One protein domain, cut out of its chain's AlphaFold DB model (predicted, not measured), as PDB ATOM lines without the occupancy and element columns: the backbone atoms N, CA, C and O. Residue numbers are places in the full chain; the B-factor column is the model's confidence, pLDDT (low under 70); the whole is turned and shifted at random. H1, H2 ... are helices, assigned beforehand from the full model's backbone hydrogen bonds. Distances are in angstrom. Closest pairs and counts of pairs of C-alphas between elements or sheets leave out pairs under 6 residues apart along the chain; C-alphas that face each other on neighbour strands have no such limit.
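Overview. This is residues 20 to 85 of the 110 residues of a protein of Kineosphaera limosa NBRC 100340 (UniProt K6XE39). A long, uneven helical hairpin: the long helix H1 makes the length, and the shorter H2 folds back beside part of it after a short turn. The first residues of H1, 20 to 30, stick out free past the paired part. The printed part has 66 residues, all helix by class, with H1 then H2 and no named strand. It is only just extended, close to loose, with a radius of gyration of the C-alphas of 16.3 A, and is a rod spanning 56 by 19 by 12 A.

Arrangement. Look first at H1, residues 20 to 55, then at H2, residues 64 to 83. They form a helical hairpin and only just touch, with 3 pairs of C-alphas within 8 A, H1 with residues 35 to 46 alone. The closest C-alphas, of Met 46 and Met 67, are 7.2 A apart. The two run opposite ways at a shallow tilt of 23 degrees. H2 has a kink of 35 degrees near residue 72. O i to N i+4 pairs are within hydrogen-bond range in 31 of 32 cases in H1 and 15 of 16 in H2.

Along the chain. Find C-alpha 20 at (-62.371, -34.751, 14.874); from there H1 runs 52.8 A to C-alpha 55 at (-33.479, 9.193, 10.756). H2 runs 26.0 A, ending at C-alpha 83 at (-51.292, -18.020, 30.485).

Size, cuts and confidence. The C-alphas farthest apart, of Ala 20 and Gly 57, are 56.5 A apart. The printed part has no cut, and the link from H1 to H2 is short. Confidence is low, with pLDDT under 70, at residues 20 to 35 and 77 to 85.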
ATOM      1  N   ALA A  20     -62.323 -35.669  13.742       67.44
ATOM      2  CA  ALA A  20     -62.371 -34.751  14.874       67.44
ATOM      3  C   ALA A  20     -60.978 -34.545  15.492       67.44
ATOM      4  O   ALA A  20     -60.550 -33.400  15.665       67.44
ATOM      5  N   ILE A  21     -60.228 -35.628  15.727       64.88
ATOM      6  CA  ILE A  21     -58.856 -35.584  16.265       64.88
ATOM      7  C   ILE A  21     -57.922 -34.840  15.303       64.88
ATOM      8  O   ILE A  21     -57.169 -33.950  15.712       64.88
ATOM      9  N   ARG A  22     -58.041 -35.104  13.996       63.03
ATOM     10  CA  ARG A  22     -57.243 -34.420  12.966       63.03
ATOM     11  C   ARG A  22     -57.552 -32.921  12.878       63.03
ATOM     12  O   ARG A  22     -56.634 -32.105  12.770       63.03
ATOM     13  N   ARG A  23     -58.829 -32.521  12.961       65.88
ATOM     14  CA  ARG A  23     -59.235 -31.100  12.984       65.88
ATOM     15  C   ARG A  23     -58.729 -30.370  14.227       65.88
ATOM     16  O   ARG A  23     -58.313 -29.214  14.115       65.88
ATOM     17  N   LEU A  24     -58.741 -31.026  15.385       62.91
ATOM     18  CA  LEU A  24     -58.215 -30.472  16.633       62.91
ATOM     19  C   LEU A  24     -56.698 -30.254  16.557       62.91
ATOM     20  O   LEU A  24     -56.223 -29.167  16.898       62.91
ATOM     21  N   ALA A  25     -55.951 -31.225  16.021       59.62
ATOM     22  CA  ALA A  25     -54.510 -31.099  15.800       59.62
ATOM     23  C   ALA A  25     -54.169 -29.920  14.865       59.62
ATOM     24  O   ALA A  25     -53.320 -29.087  15.189       59.62
ATOM     25  N   ILE A  26     -54.889 -29.783  13.744       61.81
ATOM     26  CA  ILE A  26     -54.681 -28.694  12.772       61.81
ATOM     27  C   ILE A  26     -54.996 -27.323  13.385       61.81
ATOM     28  O   ILE A  26     -54.208 -26.386  13.238       61.81
ATOM     29  N   ARG A  27     -56.112 -27.192  14.117       60.50
ATOM     30  CA  ARG A  27     -56.496 -25.930  14.776       60.50
ATOM     31  C   ARG A  27     -55.449 -25.465  15.786       60.50
ATOM     32  O   ARG A  27     -55.157 -24.271  15.854       60.50
ATOM     33  N   ARG A  28     -54.846 -26.396  16.532       58.22
ATOM     34  CA  ARG A  28     -53.827 -26.080  17.544       58.22
ATOM     35  C   ARG A  28     -52.517 -25.583  16.927       58.22
ATOM     36  O   ARG A  28     -51.891 -24.677  17.475       58.22
ATOM     37  N   ILE A  29     -52.131 -26.124  15.771       59.41
ATOM     38  CA  ILE A  29     -50.960 -25.663  15.008       59.41
ATOM     39  C   ILE A  29     -51.237 -24.294  14.362       59.41
ATOM     40  O   ILE A  29     -50.386 -23.404  14.411       59.41
ATOM     41  N   ALA A  30     -52.436 -24.098  13.804       60.12
ATOM     42  CA  ALA A  30     -52.822 -22.853  13.143       60.12
ATOM     43  C   ALA A  30     -52.883 -21.657  14.111       60.12
ATOM     44  O   ALA A  30     -52.357 -20.590  13.797       60.12
ATOM     45  N   ALA A  31     -53.442 -21.848  15.312       62.00
ATOM     46  CA  ALA A  31     -53.545 -20.791  16.321       62.00
ATOM     47  C   ALA A  31     -52.170 -20.267  16.774       62.00
ATOM     48  O   ALA A  31     -51.970 -19.062  16.911       62.00
ATOM     49  N   ARG A  32     -51.185 -21.163  16.937       61.94
ATOM     50  CA  ARG A  32     -49.807 -20.772  17.279       61.94
ATOM     51  C   ARG A  32     -49.137 -19.987  16.155       61.94
ATOM     52  O   ARG A  32     -48.470 -18.995  16.424       61.94
ATOM     53  N   ARG A  33     -49.330 -20.401  14.898       63.28
ATOM     54  CA  ARG A  33     -48.750 -19.707  13.736       63.28
ATOM     55  C   ARG A  33     -49.300 -18.295  13.569       63.28
ATOM     56  O   ARG A  33     -48.514 -17.384  13.337       63.28
ATOM     57  N   ALA A  34     -50.611 -18.106  13.722       66.44
ATOM     58  CA  ALA A  34     -51.236 -16.790  13.590       66.44
ATOM     59  C   ALA A  34     -50.659 -15.779  14.595       66.44
ATOM     60  O   ALA A  34     -50.344 -14.651  14.220       66.44
ATOM     61  N   PHE A  35     -50.432 -16.204  15.841       68.56
ATOM     62  CA  PHE A  35     -49.815 -15.355  16.858       68.56
ATOM     63  C   PHE A  35     -48.354 -15.014  16.552       68.56
ATOM     64  O   PHE A  35     -47.964 -13.855  16.661       68.56
ATOM     65  N   VAL A  36     -47.549 -15.998  16.132       71.75
ATOM     66  CA  VAL A  36     -46.134 -15.771  15.787       71.75
ATOM     67  C   VAL A  36     -46.001 -14.762  14.647       71.75
ATOM     68  O   VAL A  36     -45.153 -13.879  14.720       71.75
ATOM     69  N   VAL A  37     -46.865 -14.851  13.631       75.06
ATOM     70  CA  VAL A  37     -46.912 -13.871  12.536       75.06
ATOM     71  C   VAL A  37     -47.304 -12.486  13.052       75.06
ATOM     72  O   VAL A  37     -46.702 -11.491  12.668       75.06
ATOM     73  N   HIS A  38     -48.285 -12.395  13.949       76.81
ATOM     74  CA  HIS A  38     -48.699 -11.106  14.503       76.81
ATOM     75  C   HIS A  38     -47.584 -10.448  15.335       76.81
ATOM     76  O   HIS A  38     -47.315  -9.257  15.191       76.81
ATOM     77  N   ALA A  39     -46.886 -11.237  16.156       80.31
ATOM     78  CA  ALA A  39     -45.752 -10.774  16.949       80.31
ATOM     79  C   ALA A  39     -44.553 -10.362  16.077       80.31
ATOM     80  O   ALA A  39     -43.912  -9.349  16.361       80.31
ATOM     81  N   SER A  40     -44.256 -11.101  15.001       77.12
ATOM     82  CA  SER A  40     -43.156 -10.754  14.093       77.12
ATOM     83  C   SER A  40     -43.442  -9.479  13.301       77.12
ATOM     84  O   SER A  40     -42.555  -8.633  13.167       77.12
ATOM     85  N   VAL A  41     -44.681  -9.293  12.833       84.44
ATOM     86  CA  VAL A  41     -45.120  -8.044  12.195       84.44
ATOM     87  C   VAL A  41     -45.002  -6.882  13.177       84.44
ATOM     88  O   VAL A  41     -44.418  -5.860  12.826       84.44
ATOM     89  N   TYR A  42     -45.468  -7.047  14.419       82.94
ATOM     90  CA  TYR A  42     -45.333  -6.019  15.452       82.94
ATOM     91  C   TYR A  42     -43.868  -5.626  15.686       82.94
ATOM     92  O   TYR A  42     -43.536  -4.445  15.616       82.94
ATOM     93  N   ALA A  43     -42.975  -6.600  15.890       85.06
ATOM     94  CA  ALA A  43     -41.552  -6.331  16.088       85.06
ATOM     95  C   ALA A  43     -40.928  -5.607  14.882       85.06
ATOM     96  O   ALA A  43     -40.193  -4.637  15.056       85.06
ATOM     97  N   THR A  44     -41.274  -6.030  13.663       88.56
ATOM     98  CA  THR A  44     -40.787  -5.408  12.420       88.56
ATOM     99  C   THR A  44     -41.225  -3.947  12.323       88.56
ATOM    100  O   THR A  44     -40.409  -3.069  12.051       88.56
ATOM    101  N   VAL A  45     -42.503  -3.670  12.593       88.06
ATOM    102  CA  VAL A  45     -43.064  -2.314  12.564       88.06
ATOM    103  C   VAL A  45     -42.428  -1.431  13.641       88.06
ATOM    104  O   VAL A  45     -42.085  -0.287  13.354       88.06
ATOM    105  N   MET A  46     -42.204  -1.952  14.851       86.62
ATOM    106  CA  MET A  46     -41.549  -1.200  15.930       86.62
ATOM    107  C   MET A  46     -40.101  -0.841  15.594       86.62
ATOM    108  O   MET A  46     -39.699   0.305  15.786       86.62
ATOM    109  N   ILE A  47     -39.333  -1.780  15.034       89.88
ATOM    110  CA  ILE A  47     -37.969  -1.503  14.562       89.88
ATOM    111  C   ILE A  47     -38.002  -0.430  13.470       89.88
ATOM    112  O   ILE A  47     -37.244   0.534  13.540       89.88
ATOM    113  N   PHE A  48     -38.910  -0.551  12.499       89.62
ATOM    114  CA  PHE A  48     -39.070   0.437  11.433       89.62
ATOM    115  C   PHE A  48     -39.384   1.839  11.980       89.62
ATOM    116  O   PHE A  48     -38.736   2.809  11.595       89.62
ATOM    117  N   LEU A  49     -40.317   1.951  12.927       89.50
ATOM    118  CA  LEU A  49     -40.665   3.206  13.603       89.50
ATOM    119  C   LEU A  49     -39.471   3.836  14.329       89.50
ATOM    120  O   LEU A  49     -39.263   5.046  14.235       89.50
ATOM    121  N   ILE A  50     -38.672   3.025  15.025       89.62
ATOM    122  CA  ILE A  50     -37.453   3.485  15.700       89.62
ATOM    123  C   ILE A  50     -36.437   3.999  14.673       89.62
ATOM    124  O   ILE A  50     -35.880   5.077  14.863       89.62
ATOM    125  N   VAL A  51     -36.233   3.277  13.565       91.69
ATOM    126  CA  VAL A  51     -35.331   3.702  12.480       91.69
ATOM    127  C   VAL A  51     -35.784   5.032  11.883       91.69
ATOM    128  O   VAL A  51     -34.965   5.934  11.729       91.69
ATOM    129  N   VAL A  52     -37.081   5.186  11.602       89.62
ATOM    130  CA  VAL A  52     -37.645   6.449  11.104       89.62
ATOM    131  C   VAL A  52     -37.422   7.573  12.112       89.62
ATOM    132  O   VAL A  52     -37.014   8.662  11.718       89.62
ATOM    133  N   TRP A  53     -37.638   7.331  13.407       92.38
ATOM    134  CA  TRP A  53     -37.410   8.336  14.446       92.38
ATOM    135  C   TRP A  53     -35.945   8.788  14.527       92.38
ATOM    136  O   TRP A  53     -35.688   9.993  14.549       92.38
ATOM    137  N   VAL A  54     -34.991   7.849  14.501       90.25
ATOM    138  CA  VAL A  54     -33.555   8.177  14.465       90.25
ATOM    139  C   VAL A  54     -33.221   8.971  13.199       90.25
ATOM    140  O   VAL A  54     -32.585  10.019  13.284       90.25
ATOM    141  N   ALA A  55     -33.706   8.523  12.036       90.44
ATOM    142  CA  ALA A  55     -33.479   9.193  10.756       90.44
ATOM    143  C   ALA A  55     -34.109  10.597  10.686       90.44
ATOM    144  O   ALA A  55     -33.590  11.471  10.001       90.44
ATOM    145  N   SER A  56     -35.199  10.831  11.422       86.69
ATOM    146  CA  SER A  56     -35.906  12.119  11.479       86.69
ATOM    147  C   SER A  56     -35.264  13.123  12.446       86.69
ATOM    148  O   SER A  56     -35.821  14.195  12.667       86.69
ATOM    149  N   GLY A  57     -34.112  12.791  13.040       83.94
ATOM    150  CA  GLY A  57     -33.355  13.687  13.919       83.94
ATOM    151  C   GLY A  57     -33.529  13.422  15.415       83.94
ATOM    152  O   GLY A  57     -33.104  14.249  16.215       83.94
ATOM    153  N   ALA A  58     -34.131  12.289  15.801       79.12
ATOM    154  CA  ALA A  58     -34.161  11.788  17.179       79.12
ATOM    155  C   ALA A  58     -34.686  12.786  18.240       79.12
ATOM    156  O   ALA A  58     -34.246  12.781  19.389       79.12
ATOM    157  N   GLY A  59     -35.633  13.649  17.850       83.31
ATOM    158  CA  GLY A  59     -36.295  14.599  18.746       83.31
ATOM    159  C   GLY A  59     -37.287  13.913  19.692       83.31
ATOM    160  O   GLY A  59     -37.008  12.878  20.291       83.31
ATOM    161  N   TYR A  60     -38.498  14.456  19.813       84.06
ATOM    162  CA  TYR A  60     -39.536  13.834  20.637       84.06
ATOM    163  C   TYR A  60     -39.808  12.378  20.213       84.06
ATOM    164  O   TYR A  60     -40.044  12.097  19.034       84.06
ATOM    165  N   PHE A  61     -39.767  11.449  21.176       85.19
ATOM    166  CA  PHE A  61     -39.899  10.005  20.954       85.19
ATOM    167  C   PHE A  61     -41.357   9.595  20.704       85.19
ATOM    168  O   PHE A  61     -41.975   8.857  21.469       85.19
ATOM    169  N   TRP A  62     -41.915  10.069  19.592       86.38
ATOM    170  CA  TRP A  62     -43.271   9.758  19.152       86.38
ATOM    171  C   TRP A  62     -43.570   8.260  18.912       86.38
ATOM    172  O   TRP A  62     -44.743   7.906  19.060       86.38
ATOM    173  N   PRO A  63     -42.599   7.348  18.634       87.56
ATOM    174  CA  PRO A  63     -42.879   5.910  18.539       87.56
ATOM    175  C   PRO A  63     -43.479   5.295  19.812       87.56
ATOM    176  O   PRO A  63     -44.046   4.204  19.761       87.56
ATOM    177  N   ILE A  64     -43.399   5.986  20.955       85.00
ATOM    178  CA  ILE A  64     -43.997   5.527  22.211       85.00
ATOM    179  C   ILE A  64     -45.518   5.377  22.140       85.00
ATOM    180  O   ILE A  64     -46.065   4.461  22.746       85.00
ATOM    181  N   TRP A  65     -46.206   6.213  21.361       84.56
ATOM    182  CA  TRP A  65     -47.660   6.151  21.214       84.56
ATOM    183  C   TRP A  65     -48.133   4.852  20.543       84.56
ATOM    184  O   TRP A  65     -48.951   4.151  21.144       84.56
ATOM    185  N   PRO A  66     -47.615   4.459  19.360       82.00
ATOM    186  CA  PRO A  66     -47.948   3.165  18.770       82.00
ATOM    187  C   PRO A  66     -47.427   1.982  19.601       82.00
ATOM    188  O   PRO A  66     -48.124   0.969  19.689       82.00
ATOM    189  N   MET A  67     -46.276   2.106  20.281       81.62
ATOM    190  CA  MET A  67     -45.812   1.078  21.227       81.62
ATOM    191  C   MET A  67     -46.809   0.847  22.360       81.62
ATOM    192  O   MET A  67     -47.148  -0.298  22.633       81.62
ATOM    193  N   MET A  68     -47.311   1.907  22.990       83.25
ATOM    194  CA  MET A  68     -48.250   1.802  24.106       83.25
ATOM    195  C   MET A  68     -49.641   1.359  23.647       83.25
ATOM    196  O   MET A  68     -50.223   0.454  24.243       83.25
ATOM    197  N   GLY A  69     -50.164   1.947  22.566       82.75
ATOM    198  CA  GLY A  69     -51.499   1.629  22.061       82.75
ATOM    199  C   GLY A  69     -51.614   0.182  21.585       82.75
ATOM    200  O   GLY A  69     -52.546  -0.527  21.960       82.75
ATOM    201  N   TRP A  70     -50.660  -0.281  20.774       78.75
ATOM    202  CA  TRP A  70     -50.722  -1.626  20.191       78.75
ATOM    203  C   TRP A  70     -49.974  -2.666  21.025       78.75
ATOM    204  O   TRP A  70     -50.394  -3.821  21.083       78.75
ATOM    205  N   GLY A  71     -48.902  -2.271  21.714       76.94
ATOM    206  CA  GLY A  71     -48.145  -3.166  22.589       76.94
ATOM    207  C   GLY A  71     -48.952  -3.639  23.787       76.94
ATOM    208  O   GLY A  71     -48.822  -4.799  24.160       76.94
ATOM    209  N   LEU A  72     -49.854  -2.816  24.334       78.88
ATOM    210  CA  LEU A  72     -50.746  -3.254  25.407       78.88
ATOM    211  C   LEU A  72     -51.750  -4.311  24.918       78.88
ATOM    212  O   LEU A  72     -51.936  -5.336  25.573       78.88
ATOM    213  N   GLY A  73     -52.342  -4.116  23.735       74.31
ATOM    214  CA  GLY A  73     -53.233  -5.104  23.116       74.31
ATOM    215  C   GLY A  73     -52.521  -6.425  22.806       74.31
ATOM    216  O   GLY A  73     -53.046  -7.501  23.105       74.31
ATOM    217  N   LEU A  74     -51.291  -6.355  22.283       72.06
ATOM    218  CA  LEU A  74     -50.468  -7.535  22.020       72.06
ATOM    219  C   LEU A  74     -50.006  -8.217  23.313       72.06
ATOM    220  O   LEU A  74     -50.010  -9.442  23.372       72.06
ATOM    221  N   ALA A  75     -49.647  -7.459  24.350       72.56
ATOM    222  CA  ALA A  75     -49.247  -7.997  25.646       72.56
ATOM    223  C   ALA A  75     -50.400  -8.753  26.309       72.56
ATOM    224  O   ALA A  75     -50.196  -9.865  26.779       72.56
ATOM    225  N   LEU A  76     -51.624  -8.219  26.275       71.12
ATOM    226  CA  LEU A  76     -52.808  -8.910  26.794       71.12
ATOM    227  C   LEU A  76     -53.135 -10.176  25.986       71.12
ATOM    228  O   LEU A  76     -53.457 -11.218  26.561       71.12
ATOM    229  N   HIS A  77     -53.004 -10.131  24.657       66.25
ATOM    230  CA  HIS A  77     -53.265 -11.287  23.796       66.25
ATOM    231  C   HIS A  77     -52.179 -12.371  23.911       66.25
ATOM    232  O   HIS A  77     -52.476 -13.564  23.990       66.25
ATOM    233  N   GLY A  78     -50.913 -11.959  23.976       63.53
ATOM    234  CA  GLY A  78     -49.764 -12.826  24.210       63.53
ATOM    235  C   GLY A  78     -49.790 -13.436  25.602       63.53
ATOM    236  O   GLY A  78     -49.593 -14.640  25.729       63.53
ATOM    237  N   MET A  79     -50.146 -12.648  26.620       60.03
ATOM    238  CA  MET A  79     -50.350 -13.139  27.976       60.03
ATOM    239  C   MET A  79     -51.503 -14.140  28.026       60.03
ATOM    240  O   MET A  79     -51.349 -15.166  28.664       60.03
ATOM    241  N   SER A  80     -52.594 -13.948  27.279       56.94
ATOM    242  CA  SER A  80     -53.655 -14.958  27.144       56.94
ATOM    243  C   SER A  80     -53.152 -16.272  26.522       56.94
ATOM    244  O   SER A  80     -53.510 -17.349  26.985       56.94
ATOM    245  N   LEU A  81     -52.248 -16.236  25.539       56.09
ATOM    246  CA  LEU A  81     -51.662 -17.450  24.946       56.09
ATOM    247  C   LEU A  81     -50.619 -18.140  25.840       56.09
ATOM    248  O   LEU A  81     -50.556 -19.375  25.875       56.09
ATOM    249  N   THR A  82     -49.805 -17.373  26.567       54.69
ATOM    250  CA  THR A  82     -48.822 -17.920  27.516       54.69
ATOM    251  C   THR A  82     -49.480 -18.390  28.812       54.69
ATOM    252  O   THR A  82     -49.066 -19.404  29.360       54.69
ATOM    253  N   TRP A  83     -50.529 -17.703  29.272       48.09
ATOM    254  CA  TRP A  83     -51.292 -18.020  30.485       48.09
ATOM    255  C   TRP A  83     -52.293 -19.150  30.250       48.09
ATOM    256  O   TRP A  83     -52.421 -20.045  31.075       48.09
ATOM    257  N   ASN A  84     -52.947 -19.185  29.085       45.75
ATOM    258  CA  ASN A  84     -53.896 -20.242  28.735       45.75
ATOM    259  C   ASN A  84     -53.232 -21.449  28.053       45.75
ATOM    260  O   ASN A  84     -53.889 -22.293  27.435       45.75
ATOM    261  N   SER A  85     -51.912 -21.576  28.178       45.53
ATOM    262  CA  SER A  85     -51.237 -22.832  27.892       45.53
ATOM    263  C   SER A  85     -51.480 -23.819  29.042       45.53
ATOM    264  O   SER A  85     -50.544 -24.112  29.778       45.53
TER     265      SER A  85